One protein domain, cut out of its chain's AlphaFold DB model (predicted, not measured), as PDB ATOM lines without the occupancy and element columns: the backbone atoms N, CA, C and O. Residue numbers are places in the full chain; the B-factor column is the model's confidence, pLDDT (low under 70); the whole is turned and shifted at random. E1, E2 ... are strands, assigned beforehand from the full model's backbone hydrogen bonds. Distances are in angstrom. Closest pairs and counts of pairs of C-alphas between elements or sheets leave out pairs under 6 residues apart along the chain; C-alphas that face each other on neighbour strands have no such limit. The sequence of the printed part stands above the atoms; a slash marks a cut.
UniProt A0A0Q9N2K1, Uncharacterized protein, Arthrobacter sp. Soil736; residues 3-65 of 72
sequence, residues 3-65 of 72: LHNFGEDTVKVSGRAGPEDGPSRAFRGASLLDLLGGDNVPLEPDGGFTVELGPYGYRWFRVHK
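Overview. This is residues 3 to 65 of the 72 residues of an uncharacterized protein of Arthrobacter sp. Soil736 (UniProt A0A0Q9N2K1). Little regular structure: two separate two-stranded antiparallel ribbons, E1 with E3 and E2 with E4, stand in an elongated body, with the long loop of residues 17 to 30 reaching one end and the bend round Glu 8 at the other. The printed part has 63 residues, with no named helix and four strands in the order E1, E2, E3, E4; its class is all strand, with 23 residues in named elements. It is compact, radius of gyration of the C-alphas 12.2 A, spanning 37 by 22 by 13 A.

Arrangement. E1, residues 11 to 16, and E3, residues 48 to 53, are antiparallel at 158 degrees; N 13 and O 51 are 2.8 A apart, within hydrogen-bond range. E4, residues 58 to 64, follows E3 by a tight link; their closest C-alphas, Leu 53 and Arg 59, are 7.9 A apart. E2, residues 31 to 34, is antiparallel to E4 at 138 degrees, with N 33 and O 62 at 2.8 A, within hydrogen-bond range. Residues 3 to 4 pair antiparallel with 58 to 59 of E4. E1 and E4 are apart.

Along the chain. E1 starts at C-alpha 11 (25.528, 40.287, -21.413) and, like E3, measures 16.7 A; E2 measures 9.4 A. E4 measures 19.0 A, ending at C-alpha 64 (1.864, 41.170, -25.631).

Size, cuts and confidence. The farthest C-alphas, Glu 8 and Pro 23, are 36.9 A apart. Links E1 to E2 and E2 to E3 are long. The printed part has no cut, and no printed residue is under 70 in pLDDT.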
ATOM      1  N   LEU A   3      16.299  35.501 -28.031       96.25
ATOM      2  CA  LEU A   3      17.608  36.031 -27.664       96.25
ATOM      3  C   LEU A   3      18.456  34.890 -27.108       96.25
ATOM      4  O   LEU A   3      17.954  34.073 -26.334       96.25
ATOM      5  N   HIS A   4      19.724  34.842 -27.498       97.62
ATOM      6  CA  HIS A   4      20.677  33.863 -26.997       97.62
ATOM      7  C   HIS A   4      22.014  34.556 -26.771       97.62
ATOM      8  O   HIS A   4      22.529  35.238 -27.658       97.62
ATOM      9  N   ASN A   5      22.570  34.376 -25.584       97.94
ATOM     10  CA  ASN A   5      23.957  34.670 -25.300       97.94
ATOM     11  C   ASN A   5      24.759  33.404 -25.587       97.94
ATOM     12  O   ASN A   5      24.493  32.378 -24.976       97.94
ATOM     13  N   PHE A   6      25.679  33.435 -26.545       97.88
ATOM     14  CA  PHE A   6      26.557  32.293 -26.830       97.88
ATOM     15  C   PHE A   6      27.917  32.400 -26.118       97.88
ATOM     16  O   PHE A   6      28.780  31.553 -26.335       97.88
ATOM     17  N   GLY A   7      28.121  33.438 -25.301       98.19
ATOM     18  CA  GLY A   7      29.337  33.668 -24.528       98.19
ATOM     19  C   GLY A   7      29.260  33.141 -23.094       98.19
ATOM     20  O   GLY A   7      28.193  32.786 -22.590       98.19
ATOM     21  N   GLU A   8      30.422  33.127 -22.444       98.12
ATOM     22  CA  GLU A   8      30.609  32.687 -21.055       98.12
ATOM     23  C   GLU A   8      30.365  33.789 -20.014       98.12
ATOM     24  O   GLU A   8      30.247  33.498 -18.828       98.12
ATOM     25  N   ASP A   9      30.239  35.041 -20.452       98.50
ATOM     26  CA  ASP A   9      29.955  36.187 -19.593       98.50
ATOM     27  C   ASP A   9      28.479  36.575 -19.636       98.50
ATOM     28  O   ASP A   9      27.772  36.300 -20.604       98.50
ATOM     29  N   THR A  10      28.010  37.275 -18.605       98.25
ATOM     30  CA  THR A  10      26.683  37.907 -18.629       98.25
ATOM     31  C   THR A  10      26.681  39.102 -19.578       98.25
ATOM     32  O   THR A  10      27.571  39.952 -19.517       98.25
ATOM     33  N   VAL A  11      25.657  39.208 -20.424       98.19
ATOM     34  CA  VAL A  11      25.528  40.287 -21.413       98.19
ATOM     35  C   VAL A  11      24.210  41.037 -21.264       98.19
ATOM     36  O   VAL A  11      23.166  40.451 -20.976       98.19
ATOM     37  N   LYS A  12      24.245  42.348 -21.523       97.94
ATOM     38  CA  LYS A  12      23.042  43.170 -21.701       97.94
ATOM     39  C   LYS A  12      22.761  43.343 -23.184       97.94
ATOM     40  O   LYS A  12      23.613  43.822 -23.930       97.94
ATOM     41  N   VAL A  13      21.556  42.977 -23.598       95.69
ATOM     42  CA  VAL A  13      21.078  43.085 -24.975       95.69
ATOM     43  C   VAL A  13      19.983  44.136 -25.022       95.69
ATOM     44  O   VAL A  13      18.979  44.019 -24.322       95.69
ATOM     45  N   SER A  14      20.167  45.142 -25.871       96.00
ATOM     46  CA  SER A  14      19.143  46.142 -26.167       96.00
ATOM     47  C   SER A  14      18.643  45.974 -27.591       96.00
ATOM     48  O   SER A  14      19.405  45.621 -28.491       96.00
ATOM     49  N   GLY A  15      17.362  46.244 -27.802       93.31
ATOM     50  CA  GLY A  15      16.749  46.159 -29.118       93.31
ATOM     51  C   GLY A  15      15.422  46.894 -29.174       93.31
ATOM     52  O   GLY A  15      14.989  47.510 -28.199       93.31
ATOM     53  N   ARG A  16      14.772  46.819 -30.335       93.75
ATOM     54  CA  ARG A  16      13.425  47.344 -30.550       93.75
ATOM     55  C   ARG A  16      12.541  46.246 -31.127       93.75
ATOM     56  O   ARG A  16      12.946  45.530 -32.040       93.75
ATOM     57  N   ALA A  17      11.346  46.086 -30.572       91.69
ATOM     58  CA  ALA A  17      10.334  45.179 -31.087       91.69
ATOM     59  C   ALA A  17       9.542  45.853 -32.218       91.69
ATOM     60  O   ALA A  17       9.073  46.976 -32.065       91.69
ATOM     61  N   GLY A  18       9.326  45.136 -33.323       86.38
ATOM     62  CA  GLY A  18       8.537  45.626 -34.457       86.38
ATOM     63  C   GLY A  18       9.362  46.273 -35.575       86.38
ATOM     64  O   GLY A  18      10.590  46.241 -35.529       86.38
ATOM     65  N   PRO A  19       8.688  46.794 -36.615       85.12
ATOM     66  CA  PRO A  19       9.347  47.434 -37.749       85.12
ATOM     67  C   PRO A  19       9.981  48.769 -37.343       85.12
ATOM     68  O   PRO A  19       9.445  49.477 -36.490       85.12
ATOM     69  N   GLU A  20      11.087  49.126 -37.997       81.50
ATOM     70  CA  GLU A  20      11.817  50.375 -37.747       81.50
ATOM     71  C   GLU A  20      10.943  51.617 -37.998       81.50
ATOM     72  O   GLU A  20      10.923  52.526 -37.171       81.50
ATOM     73  N   ASP A  21      10.114  51.577 -39.048       84.81
ATOM     74  CA  ASP A  21       9.181  52.650 -39.431       84.81
ATOM     75  C   ASP A  21       7.803  52.548 -38.740       84.81
ATOM     76  O   ASP A  21       6.797  53.095 -39.205       84.81
ATOM     77  N   GLY A  22       7.708  51.799 -37.638       78.38
ATOM     78  CA  GLY A  22       6.470  51.669 -36.872       78.38
ATOM     79  C   GLY A  22       6.039  52.988 -36.204       78.38
ATOM     80  O   GLY A  22       6.876  53.836 -35.889       78.38
ATOM     81  N   PRO A  23       4.738  53.184 -35.905       84.12
ATOM     82  CA  PRO A  23       4.298  54.350 -35.144       84.12
ATOM     83  C   PRO A  23       4.995  54.419 -33.778       84.12
ATOM     84  O   PRO A  23       5.003  53.439 -33.035       84.12
ATOM     85  N   SER A  24       5.475  55.604 -33.386       82.25
ATOM     86  CA  SER A  24       6.290  55.824 -32.172       82.25
ATOM     87  C   SER A  24       5.631  55.446 -30.836       82.25
ATOM     88  O   SER A  24       6.272  55.486 -29.790       82.25
ATOM     89  N   ARG A  25       4.332  55.129 -30.839       86.75
ATOM     90  CA  ARG A  25       3.552  54.733 -29.656       86.75
ATOM     91  C   ARG A  25       2.842  53.390 -29.831       86.75
ATOM     92  O   ARG A  25       1.952  53.075 -29.041       86.75
ATOM     93  N   ALA A  26       3.205  52.609 -30.850       87.94
ATOM     94  CA  ALA A  26       2.558  51.337 -31.185       87.94
ATOM     95  C   ALA A  26       2.692  50.253 -30.096       87.94
ATOM     96  O   ALA A  26       1.980  49.243 -30.158       87.94
ATOM     97  N   PHE A  27       3.587  50.459 -29.123       93.81
ATOM     98  CA  PHE A  27       3.887  49.531 -28.030       93.81
ATOM     99  C   PHE A  27       3.612  50.122 -26.643       93.81
ATOM    100  O   PHE A  27       4.013  49.548 -25.636       93.81
ATOM    101  N   ARG A  28       2.889  51.246 -26.549       94.88
ATOM    102  CA  ARG A  28       2.498  51.817 -25.252       94.88
ATOM    103  C   ARG A  28       1.751  50.778 -24.403       94.88
ATOM    104  O   ARG A  28       0.679  50.323 -24.788       94.88
ATOM    105  N   GLY A  29       2.305  50.466 -23.231       95.12
ATOM    106  CA  GLY A  29       1.735  49.493 -22.293       95.12
ATOM    107  C   GLY A  29       1.924  48.031 -22.708       95.12
ATOM    108  O   GLY A  29       1.318  47.153 -22.100       95.12
ATOM    109  N   ALA A  30       2.720  47.761 -23.744       96.44
ATOM    110  CA  ALA A  30       3.060  46.409 -24.157       96.44
ATOM    111  C   ALA A  30       4.221  45.841 -23.324       96.44
ATOM    112  O   ALA A  30       4.972  46.566 -22.670       96.44
ATOM    113  N   SER A  31       4.383  44.522 -23.376       96.94
ATOM    114  CA  SER A  31       5.495  43.804 -22.748       96.94
ATOM    115  C   SER A  31       5.970  42.642 -23.618       96.94
ATOM    116  O   SER A  31       5.261  42.170 -24.510       96.94
ATOM    117  N   LEU A  32       7.188  42.179 -23.362       96.62
ATOM    118  CA  LEU A  32       7.704  40.896 -23.807       96.62
ATOM    119  C   LEU A  32       7.379  39.858 -22.736       96.62
ATOM    120  O   LEU A  32       7.935  39.901 -21.640       96.62
ATOM    121  N   LEU A  33       6.485  38.928 -23.057       96.06
ATOM    122  CA  LEU A  33       6.184  37.789 -22.202       96.06
ATOM    123  C   LEU A  33       7.225  36.704 -22.402       96.06
ATOM    124  O   LEU A  33       7.410  36.265 -23.540       96.06
ATOM    125  N   ASP A  34       7.869  36.269 -21.326       95.81
ATOM    126  CA  ASP A  34       8.791  35.140 -21.390       95.81
ATOM    127  C   ASP A  34       8.005  33.828 -21.488       95.81
ATOM    128  O   ASP A  34       7.165  33.506 -20.649       95.81
ATOM    129  N   LEU A  35       8.259  33.072 -22.550       95.56
ATOM    130  CA  LEU A  35       7.553  31.831 -22.860       95.56
ATOM    131  C   LEU A  35       8.135  30.610 -22.143       95.56
ATOM    132  O   LEU A  35       7.548  29.534 -22.208       95.56
ATOM    133  N   LEU A  36       9.286  30.758 -21.492       94.69
ATOM    134  CA  LEU A  36       9.991  29.701 -20.769       94.69
ATOM    135  C   LEU A  36       9.885  29.879 -19.248       94.69
ATOM    136  O   LEU A  36      10.553  29.169 -18.502       94.69
ATOM    137  N   GLY A  37       9.027  30.797 -18.789       88.31
ATOM    138  CA  GLY A  37       8.721  31.008 -17.375       88.31
ATOM    139  C   GLY A  37       9.628  32.010 -16.658       88.31
ATOM    140  O   GLY A  37       9.582  32.076 -15.433       88.31
ATOM    141  N   GLY A  38      10.443  32.779 -17.387       91.38
ATOM    142  CA  GLY A  38      11.177  33.915 -16.819       91.38
ATOM    143  C   GLY A  38      10.310  35.167 -16.611       91.38
ATOM    144  O   GLY A  38       9.107  35.174 -16.864       91.38
ATOM    145  N   ASP A  39      10.942  36.268 -16.203       93.38
ATOM    146  CA  ASP A  39      10.249  37.541 -15.967       93.38
ATOM    147  C   ASP A  39       9.814  38.249 -17.257       93.38
ATOM    148  O   ASP A  39      10.580  38.368 -18.218       93.38
ATOM    149  N   ASN A  40       8.619  38.827 -17.270       95.31
ATOM    150  CA  ASN A  40       8.195  39.668 -18.387       95.31
ATOM    151  C   ASN A  40       8.998  40.977 -18.424       95.31
ATOM    152  O   ASN A  40       9.330  41.546 -17.385       95.31
ATOM    153  N   VAL A  41       9.265  41.492 -19.625       97.12
ATOM    154  CA  VAL A  41      10.048  42.722 -19.824       97.12
ATOM    155  C   VAL A  41       9.131  43.809 -20.386       97.12
ATOM    156  O   VAL A  41       8.586  43.622 -21.476       97.12
ATOM    157  N   PRO A  42       8.908  44.933 -19.684       97.06
ATOM    158  CA  PRO A  42       8.101  46.024 -20.220       97.06
ATOM    159  C   PRO A  42       8.763  46.622 -21.466       97.06
ATOM    160  O   PRO A  42       9.986  46.735 -21.532       97.06
ATOM    161  N   LEU A  43       7.947  46.993 -22.453       96.81
ATOM    162  CA  LEU A  43       8.417  47.720 -23.628       96.81
ATOM    163  C   LEU A  43       8.256  49.224 -23.417       96.81
ATOM    164  O   LEU A  43       7.237  49.691 -22.897       96.81
ATOM    165  N   GLU A  44       9.226  49.982 -23.915       96.44
ATOM    166  CA  GLU A  44       9.061  51.415 -24.132       96.44
ATOM    167  C   GLU A  44       7.961  51.679 -25.183       96.44
ATOM    168  O   GLU A  44       7.625  50.794 -25.979       96.44
ATOM    169  N   PRO A  45       7.364  52.888 -25.241       95.00
ATOM    170  CA  PRO A  45       6.270  53.181 -26.174       95.00
ATOM    171  C   PRO A  45       6.595  52.925 -27.655       95.00
ATOM    172  O   PRO A  45       5.683  52.620 -28.433       95.00
ATOM    173  N   ASP A  46       7.870  53.038 -28.021       93.19
ATOM    174  CA  ASP A  46       8.423  52.803 -29.357       93.19
ATOM    175  C   ASP A  46       8.864  51.342 -29.585       93.19
ATOM    176  O   ASP A  46       9.373  51.011 -30.654       93.19
ATOM    177  N   GLY A  47       8.670  50.467 -28.596       95.00
ATOM    178  CA  GLY A  47       9.062  49.062 -28.633       95.00
ATOM    179  C   GLY A  47      10.482  48.791 -28.139       95.00
ATOM    180  O   GLY A  47      10.933  47.650 -28.253       95.00
ATOM    181  N   GLY A  48      11.202  49.793 -27.627       96.12
ATOM    182  CA  GLY A  48      12.528  49.612 -27.038       96.12
ATOM    183  C   GLY A  48      12.522  48.680 -25.820       96.12
ATOM    184  O   GLY A  48      11.552  48.641 -25.061       96.12
ATOM    185  N   PHE A  49      13.604  47.922 -25.640       96.69
ATOM    186  CA  PHE A  49      13.818  47.067 -24.472       96.69
ATOM    187  C   PHE A  49      15.305  46.849 -24.179       96.69
ATOM    188  O   PHE A  49      16.152  46.945 -25.071       96.69
ATOM    189  N   THR A  50      15.596  46.452 -22.939       97.19
ATOM    190  CA  THR A  50      16.897  45.923 -22.515       97.19
ATOM    191  C   THR A  50      16.684  44.674 -21.667       97.19
ATOM    192  O   THR A  50      15.823  44.656 -20.790       97.19
ATOM    193  N   VAL A  51      17.465  43.627 -21.927       96.69
ATOM    194  CA  VAL A  51      17.415  42.344 -21.213       96.69
ATOM    195  C   VAL A  51      18.826  41.906 -20.854       96.69
ATOM    196  O   VAL A  51      19.747  42.056 -21.653       96.69
ATOM    197  N   GLU A  52      18.990  41.340 -19.664       97.12
ATOM    198  CA  GLU A  52      20.223  40.675 -19.256       97.12
ATOM    199  C   GLU A  52      20.123  39.167 -19.517       97.12
ATOM    200  O   GLU A  52      19.093  38.544 -19.248       97.12
ATOM    201  N   LEU A  53      21.185  38.588 -20.074       97.25
ATOM    202  CA  LEU A  53      21.324  37.155 -20.311       97.25
ATOM    203  C   LEU A  53      22.593  36.675 -19.619       97.25
ATOM    204  O   LEU A  53      23.684  37.149 -19.934       97.25
ATOM    205  N   GLY A  54      22.450  35.714 -18.708       97.25
ATOM    206  CA  GLY A  54      23.594  35.040 -18.097       97.25
ATOM    207  C   GLY A  54      24.427  34.240 -19.114       97.25
ATOM    208  O   GLY A  54      24.048  34.157 -20.290       97.25
ATOM    209  N   PRO A  55      25.541  33.629 -18.673       98.25
ATOM    210  CA  PRO A  55      26.395  32.781 -19.505       98.25
ATOM    211  C   PRO A  55      25.589  31.700 -20.216       98.25
ATOM    212  O   PRO A  55      24.807  30.993 -19.578       98.25
ATOM    213  N   TYR A  56      25.749  31.591 -21.534       97.56
ATOM    214  CA  TYR A  56      25.002  30.650 -22.380       97.56
ATOM    215  C   TYR A  56      23.464  30.731 -22.249       97.56
ATOM    216  O   TYR A  56      22.745  29.807 -22.634       97.56
ATOM    217  N   GLY A  57      22.944  31.828 -21.689       96.94
ATOM    218  CA  GLY A  57      21.530  32.014 -21.400       96.94
ATOM    219  C   GLY A  57      20.716  32.328 -22.649       96.94
ATOM    220  O   GLY A  57      21.185  32.975 -23.586       96.94
ATOM    221  N   TYR A  58      19.452  31.921 -22.646       97.12
ATOM    222  CA  TYR A  58      18.521  32.172 -23.738       97.12
ATOM    223  C   TYR A  58      17.145  32.533 -23.195       97.12
ATOM    224  O   TYR A  58      16.750  32.093 -22.117       97.12
ATOM    225  N   ARG A  59      16.408  33.349 -23.950       97.06
ATOM    226  CA  ARG A  59      15.035  33.743 -23.618       97.06
ATOM    227  C   ARG A  59      14.177  33.782 -24.869       97.06
ATOM    228  O   ARG A  59      14.608  34.259 -25.925       97.06
ATOM    229  N   TRP A  60      12.955  33.276 -24.751       97.12
ATOM    230  CA  TRP A  60      11.949  33.320 -25.809       97.12
ATOM    231  C   TRP A  60      10.819  34.228 -25.393       97.12
ATOM    232  O   TRP A  60      10.159  33.985 -24.392       97.12
ATOM    233  N   PHE A  61      10.576  35.246 -26.206       96.12
ATOM    234  CA  PHE A  61       9.574  36.249 -25.913       96.12
ATOM    235  C   PHE A  61       8.457  36.281 -26.946       96.12
ATOM    236  O   PHE A  61       8.704  36.220 -28.160       96.12
ATOM    237  N   ARG A  62       7.237  36.510 -26.462       94.69
ATOM    238  CA  ARG A  62       6.103  36.981 -27.261       94.69
ATOM    239  C   ARG A  62       5.811  38.438 -26.910       94.69
ATOM    240  O   ARG A  62       5.722  38.775 -25.738       94.69
ATOM    241  N   VAL A  63       5.604  39.290 -27.912       94.62
ATOM    242  CA  VAL A  63       5.053  40.631 -27.663       94.62
ATOM    243  C   VAL A  63       3.590  40.482 -27.255       94.62
ATOM    244  O   VAL A  63       2.816  39.845 -27.971       94.62
ATOM    245  N   HIS A  64       3.228  41.080 -26.128       94.88
ATOM    246  CA  HIS A  64       1.864  41.170 -25.631       94.88
ATOM    247  C   HIS A  64       1.460  42.632 -25.520       94.88
ATOM    248  O   HIS A  64       2.106  43.412 -24.813       94.88
ATOM    249  N   LYS A  65       0.400  43.006 -26.231       93.19
ATOM    250  CA  LYS A  65      -0.169  44.352 -26.215       93.19
ATOM    251  C   LYS A  65      -1.409  44.408 -25.321       93.19
ATOM    252  O   LYS A  65      -2.086  43.394 -25.157       93.19
TER     253      LYS A  65